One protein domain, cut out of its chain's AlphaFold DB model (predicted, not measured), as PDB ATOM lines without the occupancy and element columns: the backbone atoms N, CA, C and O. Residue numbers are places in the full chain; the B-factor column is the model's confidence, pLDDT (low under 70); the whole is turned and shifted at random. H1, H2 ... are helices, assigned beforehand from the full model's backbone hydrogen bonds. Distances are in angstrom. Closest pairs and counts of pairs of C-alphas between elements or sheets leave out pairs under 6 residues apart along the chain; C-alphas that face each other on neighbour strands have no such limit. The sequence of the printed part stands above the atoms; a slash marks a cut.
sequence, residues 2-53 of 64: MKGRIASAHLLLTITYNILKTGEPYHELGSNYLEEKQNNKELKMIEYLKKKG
ATOM      1  N   MET A   2      32.970 -85.382-134.423       91.75
ATOM      2  CA  MET A   2      34.409 -85.096-134.609       91.75
ATOM      3  C   MET A   2      34.870 -83.747-134.027       91.75
ATOM      4  O   MET A   2      35.877 -83.701-133.332       91.75
ATOM      5  N   LYS A   3      34.082 -82.677-134.214       93.19
ATOM      6  CA  LYS A   3      34.386 -81.338-133.672       93.19
ATOM      7  C   LYS A   3      34.571 -81.335-132.148       93.19
ATOM      8  O   LYS A   3      35.530 -80.754-131.661       93.19
ATOM      9  N   GLY A   4      33.706 -82.044-131.417       96.00
ATOM     10  CA  GLY A   4      33.812 -82.169-129.959       96.00
ATOM     11  C   GLY A   4      35.098 -82.872-129.525       96.00
ATOM     12  O   GLY A   4      35.798 -82.373-128.659       96.00
ATOM     13  N   ARG A   5      35.475 -83.970-130.196       96.88
ATOM     14  CA  ARG A   5      36.732 -84.689-129.915       96.88
ATOM     15  C   ARG A   5      37.966 -83.820-130.151       96.88
ATOM     16  O   ARG A   5      38.886 -83.848-129.343       96.88
ATOM     17  N   ILE A   6      37.973 -83.054-131.244       97.19
ATOM     18  CA  ILE A   6      39.063 -82.123-131.563       97.19
ATOM     19  C   ILE A   6      39.149 -81.027-130.496       97.19
ATOM     20  O   ILE A   6      40.235 -80.763-129.991       97.19
ATOM     21  N   ALA A   7      38.014 -80.439-130.107       96.56
ATOM     22  CA  ALA A   7      37.967 -79.421-129.061       96.56
ATOM     23  C   ALA A   7      38.487 -79.954-127.715       96.56
ATOM     24  O   ALA A   7      39.329 -79.311-127.092       96.56
ATOM     25  N   SER A   8      38.066 -81.155-127.300       96.44
ATOM     26  CA  SER A   8      38.553 -81.790-126.070       96.44
ATOM     27  C   SER A   8      40.055 -82.079-126.114       96.44
ATOM     28  O   SER A   8      40.759 -81.790-125.152       96.44
ATOM     29  N   ALA A   9      40.567 -82.609-127.230       97.62
ATOM     30  CA  ALA A   9      41.996 -82.883-127.380       97.62
ATOM     31  C   ALA A   9      42.832 -81.594-127.344       97.62
ATOM     32  O   ALA A   9      43.854 -81.537-126.663       97.62
ATOM     33  N   HIS A  10      42.375 -80.543-128.030       96.69
ATOM     34  CA  HIS A  10      43.033 -79.238-128.021       96.69
ATOM     35  C   HIS A  10      43.049 -78.608-126.620       96.69
ATOM     36  O   HIS A  10      44.072 -78.068-126.198       96.69
ATOM     37  N   LEU A  11      41.944 -78.724-125.878       94.56
ATOM     38  CA  LEU A  11      41.852 -78.257-124.496       94.56
ATOM     39  C   LEU A  11      42.867 -78.969-123.591       94.56
ATOM     40  O   LEU A  11      43.654 -78.304-122.921       94.56
ATOM     41  N   LEU A  12      42.905 -80.305-123.619       96.56
ATOM     42  CA  LEU A  12      43.850 -81.098-122.821       96.56
ATOM     43  C   LEU A  12      45.310 -80.781-123.167       96.56
ATOM     44  O   LEU A  12      46.142 -80.638-122.269       96.56
ATOM     45  N   LEU A  13      45.617 -80.621-124.458       97.75
ATOM     46  CA  LEU A  13      46.950 -80.231-124.916       97.75
ATOM     47  C   LEU A  13      47.350 -78.859-124.362       97.75
ATOM     48  O   LEU A  13      48.468 -78.687-123.886       97.75
ATOM     49  N   THR A  14      46.426 -77.898-124.387       95.62
ATOM     50  CA  THR A  14      46.663 -76.536-123.894       95.62
ATOM     51  C   THR A  14      46.896 -76.523-122.387       95.62
ATOM     52  O   THR A  14      47.819 -75.862-121.915       95.62
ATOM     53  N   ILE A  15      46.100 -77.276-121.622       95.12
ATOM     54  CA  ILE A  15      46.280 -77.423-120.173       95.12
ATOM     55  C   ILE A  15      47.658 -78.024-119.874       95.12
ATOM     56  O   ILE A  15      48.439 -77.431-119.135       95.12
ATOM     57  N   THR A  16      47.991 -79.146-120.519       97.50
ATOM     58  CA  THR A  16      49.267 -79.850-120.313       97.50
ATOM     59  C   THR A  16      50.462 -78.964-120.660       97.50
ATOM     60  O   THR A  16      51.414 -78.879-119.889       97.50
ATOM     61  N   TYR A  17      50.402 -78.256-121.791       97.38
ATOM     62  CA  TYR A  17      51.442 -77.316-122.203       97.38
ATOM     63  C   TYR A  17      51.688 -76.233-121.150       97.38
ATOM     64  O   TYR A  17      52.841 -75.942-120.838       97.38
ATOM     65  N   ASN A  18      50.626 -75.643-120.595       95.62
ATOM     66  CA  ASN A  18      50.775 -74.580-119.607       95.62
ATOM     67  C   ASN A  18      51.381 -75.099-118.303       95.62
ATOM     68  O   ASN A  18      52.330 -74.482-117.835       95.62
ATOM     69  N   ILE A  19      50.927 -76.252-117.792       96.69
ATOM     70  CA  ILE A  19      51.508 -76.876-116.588       96.69
ATOM     71  C   ILE A  19      53.012 -77.099-116.773       96.69
ATOM     72  O   ILE A  19      53.813 -76.722-115.924       96.69
ATOM     73  N   LEU A  20      53.416 -77.671-117.912       97.69
ATOM     74  CA  LEU A  20      54.827 -77.946-118.193       97.69
ATOM     75  C   LEU A  20      55.655 -76.671-118.377       97.69
ATOM     76  O   LEU A  20      56.833 -76.645-118.032       97.69
ATOM     77  N   LYS A  21      55.058 -75.620-118.941       97.38
ATOM     78  CA  LYS A  21      55.746 -74.358-119.211       97.38
ATOM     79  C   LYS A  21      55.944 -73.510-117.960       97.38
ATOM     80  O   LYS A  21      56.974 -72.855-117.846       97.38
ATOM     81  N   THR A  22      54.946 -73.449-117.082       95.94
ATOM     82  CA  THR A  22      54.984 -72.591-115.890       95.94
ATOM     83  C   THR A  22      55.469 -73.330-114.651       95.94
ATOM     84  O   THR A  22      55.947 -72.682-113.730       95.94
ATOM     85  N   GLY A  23      55.355 -74.663-114.621       95.50
ATOM     86  CA  GLY A  23      55.542 -75.466-113.410       95.50
ATOM     87  C   GLY A  23      54.361 -75.386-112.437       95.50
ATOM     88  O   GLY A  23      54.401 -76.016-111.384       95.50
ATOM     89  N   GLU A  24      53.307 -74.646-112.789       93.12
ATOM     90  CA  GLU A  24      52.138 -74.436-111.935       93.12
ATOM     91  C   GLU A  24      51.055 -75.489-112.220       93.12
ATOM     92  O   GLU A  24      50.776 -75.792-113.387       93.12
ATOM     93  N   PRO A  25      50.407 -76.046-111.182       92.50
ATOM     94  CA  PRO A  25      49.317 -76.996-111.359       92.50
ATOM     95  C   PRO A  25      48.095 -76.345-112.024       92.50
ATOM     96  O   PRO A  25      47.888 -75.132-111.969       92.50
ATOM     97  N   TYR A  26      47.255 -77.170-112.656       89.19
ATOM     98  CA  TYR A  26      46.023 -76.687-113.275       89.19
ATOM     99  C   TYR A  26      45.089 -76.056-112.236       89.19
ATOM    100  O   TYR A  26      44.772 -76.672-111.219       89.19
ATOM    101  N   HIS A  27      44.610 -74.852-112.542       87.94
ATOM    102  CA  HIS A  27      43.631 -74.125-111.749       87.94
ATOM    103  C   HIS A  27      42.484 -73.670-112.655       87.94
ATOM    104  O   HIS A  27      42.699 -72.965-113.646       87.94
ATOM    105  N   GLU A  28      41.267 -74.102-112.336       86.94
ATOM    106  CA  GLU A  28      40.069 -73.714-113.072       86.94
ATOM    107  C   GLU A  28      39.592 -72.338-112.598       86.94
ATOM    108  O   GLU A  28      39.278 -72.140-111.429       86.94
ATOM    109  N   LEU A  29      39.547 -71.381-113.523       85.50
ATOM    110  CA  LEU A  29      39.332 -69.964-113.220       85.50
ATOM    111  C   LEU A  29      37.842 -69.586-113.062       85.50
ATOM    112  O   LEU A  29      37.523 -68.444-112.744       85.50
ATOM    113  N   GLY A  30      36.927 -70.535-113.283       86.81
ATOM    114  CA  GLY A  30      35.481 -70.342-113.134       86.81
ATOM    115  C   GLY A  30      34.830 -69.469-114.217       86.81
ATOM    116  O   GLY A  30      35.473 -68.984-115.150       86.81
ATOM    117  N   SER A  31      33.514 -69.274-114.099       87.19
ATOM    118  CA  SER A  31      32.689 -68.537-115.071       87.19
ATOM    119  C   SER A  31      33.028 -67.049-115.173       87.19
ATOM    120  O   SER A  31      32.841 -66.450-116.229       87.19
ATOM    121  N   ASN A  32      33.548 -66.462-114.096       88.31
ATOM    122  CA  ASN A  32      33.732 -65.014-113.984       88.31
ATOM    123  C   ASN A  32      35.121 -64.557-114.449       88.31
ATOM    124  O   ASN A  32      35.386 -63.361-114.527       88.31
ATOM    125  N   TYR A  33      36.010 -65.487-114.816       87.94
ATOM    126  CA  TYR A  33      37.395 -65.178-115.172       87.94
ATOM    127  C   TYR A  33      37.531 -64.100-116.252       87.94
ATOM    128  O   TYR A  33      38.401 -63.233-116.169       87.94
ATOM    129  N   LEU A  34      36.700 -64.163-117.298       86.50
ATOM    130  CA  LEU A  34      36.775 -63.201-118.398       86.50
ATOM    131  C   LEU A  34      36.357 -61.799-117.953       86.50
ATOM    132  O   LEU A  34      37.021 -60.832-118.326       86.50
ATOM    133  N   GLU A  35      35.313 -61.711-117.133       88.19
ATOM    134  CA  GLU A  35      34.829 -60.457-116.561       88.19
ATOM    135  C   GLU A  35      35.879 -59.853-115.622       88.19
ATOM    136  O   GLU A  35      36.300 -58.714-115.807       88.19
ATOM    137  N   GLU A  36      36.418 -60.644-114.694       89.19
ATOM    138  CA  GLU A  36      37.482 -60.205-113.787       89.19
ATOM    139  C   GLU A  36      38.741 -59.764-114.541       89.19
ATOM    140  O   GLU A  36      39.371 -58.756-114.210       89.19
ATOM    141  N   LYS A  37      39.120 -60.491-115.596       89.88
ATOM    142  CA  LYS A  37      40.260 -60.131-116.445       89.88
ATOM    143  C   LYS A  37      40.028 -58.810-117.172       89.88
ATOM    144  O   LYS A  37      40.973 -58.028-117.315       89.88
ATOM    145  N   GLN A  38      38.807 -58.565-117.639       89.25
ATOM    146  CA  GLN A  38      38.439 -57.313-118.286       89.25
ATOM    147  C   GLN A  38      38.445 -56.151-117.287       89.25
ATOM    148  O   GLN A  38      39.135 -55.161-117.535       89.25
ATOM    149  N   ASN A  39      37.824 -56.320-116.121       89.69
ATOM    150  CA  ASN A  39      37.820 -55.329-115.042       89.69
ATOM    151  C   ASN A  39      39.249 -54.958-114.620       89.69
ATOM    152  O   ASN A  39      39.613 -53.786-114.548       89.69
ATOM    153  N   ASN A  40      40.122 -55.954-114.449       91.62
ATOM    154  CA  ASN A  40      41.533 -55.729-114.131       91.62
ATOM    155  C   ASN A  40      42.282 -54.951-115.226       91.62
ATOM    156  O   ASN A  40      43.198 -54.179-114.933       91.62
ATOM    157  N   LYS A  41      41.927 -55.147-116.501       92.44
ATOM    158  CA  LYS A  41      42.503 -54.391-117.620       92.44
ATOM    159  C   LYS A  41      42.043 -52.932-117.598       92.44
ATOM    160  O   LYS A  41      42.864 -52.046-117.831       92.44
ATOM    161  N   GLU A  42      40.770 -52.683-117.308       91.44
ATOM    162  CA  GLU A  42      40.209 -51.334-117.185       91.44
ATOM    163  C   GLU A  42      40.826 -50.573-116.010       91.44
ATOM    164  O   GLU A  42      41.278 -49.441-116.184       91.44
ATOM    165  N   LEU A  43      40.984 -51.221-114.853       92.00
ATOM    166  CA  LEU A  43      41.674 -50.638-113.699       92.00
ATOM    167  C   LEU A  43      43.115 -50.231-114.039       92.00
ATOM    168  O   LEU A  43      43.519 -49.099-113.773       92.00
ATOM    169  N   LYS A  44      43.871 -51.106-114.717       93.88
ATOM    170  CA  LYS A  44      45.230 -50.787-115.192       93.88
ATOM    171  C   LYS A  44      45.251 -49.606-116.165       93.88
ATOM    172  O   LYS A  44      46.193 -48.815-116.149       93.88
ATOM    173  N   MET A  45      44.226 -49.471-117.006       93.75
ATOM    174  CA  MET A  45      44.090 -48.334-117.917       93.75
ATOM    175  C   MET A  45      43.841 -47.031-117.152       93.75
ATOM    176  O   MET A  45      44.492 -46.023-117.424       93.75
ATOM    177  N   ILE A  46      42.946 -47.053-116.161       93.44
ATOM    178  CA  ILE A  46      42.663 -45.899-115.300       93.44
ATOM    179  C   ILE A  46      43.938 -45.451-114.577       93.44
ATOM    180  O   ILE A  46      44.266 -44.264-114.585       93.44
ATOM    181  N   GLU A  47      44.697 -46.383-113.993       94.75
ATOM    182  CA  GLU A  47      45.977 -46.077-113.341       94.75
ATOM    183  C   GLU A  47      46.991 -45.455-114.304       94.75
ATOM    184  O   GLU A  47      47.669 -44.484-113.961       94.75
ATOM    185  N   TYR A  48      47.093 -45.996-115.518       96.19
ATOM    186  CA  TYR A  48      47.979 -45.476-116.554       96.19
ATOM    187  C   TYR A  48      47.626 -44.035-116.949       96.19
ATOM    188  O   TYR A  48      48.516 -43.188-117.057       96.19
ATOM    189  N   LEU A  49      46.337 -43.732-117.115       95.62
ATOM    190  CA  LEU A  49      45.870 -42.388-117.451       95.62
ATOM    191  C   LEU A  49      46.101 -41.401-116.301       95.62
ATOM    192  O   LEU A  49      46.605 -40.302-116.539       95.62
ATOM    193  N   LYS A  50      45.850 -41.809-115.051       94.25
ATOM    194  CA  LYS A  50      46.177 -40.993-113.870       94.25
ATOM    195  C   LYS A  50      47.667 -40.646-113.816       94.25
ATOM    196  O   LYS A  50      48.018 -39.488-113.618       94.25
ATOM    197  N   LYS A  51      48.556 -41.618-114.073       95.81
ATOM    198  CA  LYS A  51      50.015 -41.392-114.133       95.81
ATOM    199  C   LYS A  51      50.437 -40.408-115.228       95.81
ATOM    200  O   LYS A  51      51.480 -39.778-115.103       95.81
ATOM    201  N   LYS A  52      49.641 -40.263-116.290       96.06
ATOM    202  CA  LYS A  52      49.863 -39.277-117.359       96.06
ATOM    203  C   LYS A  52      49.318 -37.881-117.047       96.06
ATOM    204  O   LYS A  52      49.470 -36.993-117.876       96.06
ATOM    205  N   GLY A  53      48.705 -37.684-115.879       95.88
ATOM    206  CA  GLY A  53      48.128 -36.405-115.472       95.88
ATOM    207  C   GLY A  53      46.687 -36.193-115.933       95.88
ATOM    208  O   GLY A  53      46.184 -35.078-115.830       95.88
TER     209      GLY A  53
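AT A GLANCE: This is residues 2 to 53 of the 64 residues of the protein "IS110 family transposase" of Bacillus sp. BA3 (UniProt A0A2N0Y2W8). Two helices, H1 then H2, form an open, stretched-out model without packing on each other: H1 slants across one end, the link folds back beside its later part, and H2 sticks out as an arm along the longest axis. The printed part has 52 residues, with two named helices and no named strand; its class is all helix. It is extended, with a radius of gyration of the C-alphas of 16.7 A and spans of 53 by 26 by 17 A.

IN THESE COORDINATES: Find C-alpha 2 at (34.409, -85.096, -134.609); from there H1, residues 2 to 22, runs 30.5 A to C-alpha 22 at (54.984, -72.591, -115.890). After ten residues, H2, residues 33 to 51, runs 26.9 A to C-alpha 51 at (50.015, -41.392, -114.133).

HOW THE PARTS SIT: H1 and H2 are apart, joined by a short link. Residues 2 to 14 of H1 stand free, as do residues 28 to 53, of which 33 to 51 belong to H2. In H1 and H2 every O i to N i+4 pair is within hydrogen-bond range.

THE WHOLE: Look at Met 2 and Gly 53: their C-alphas, the two farthest apart, are 54.1 A apart. The printed part has no cut and no long link, and no printed residue is under 70 in pLDDT.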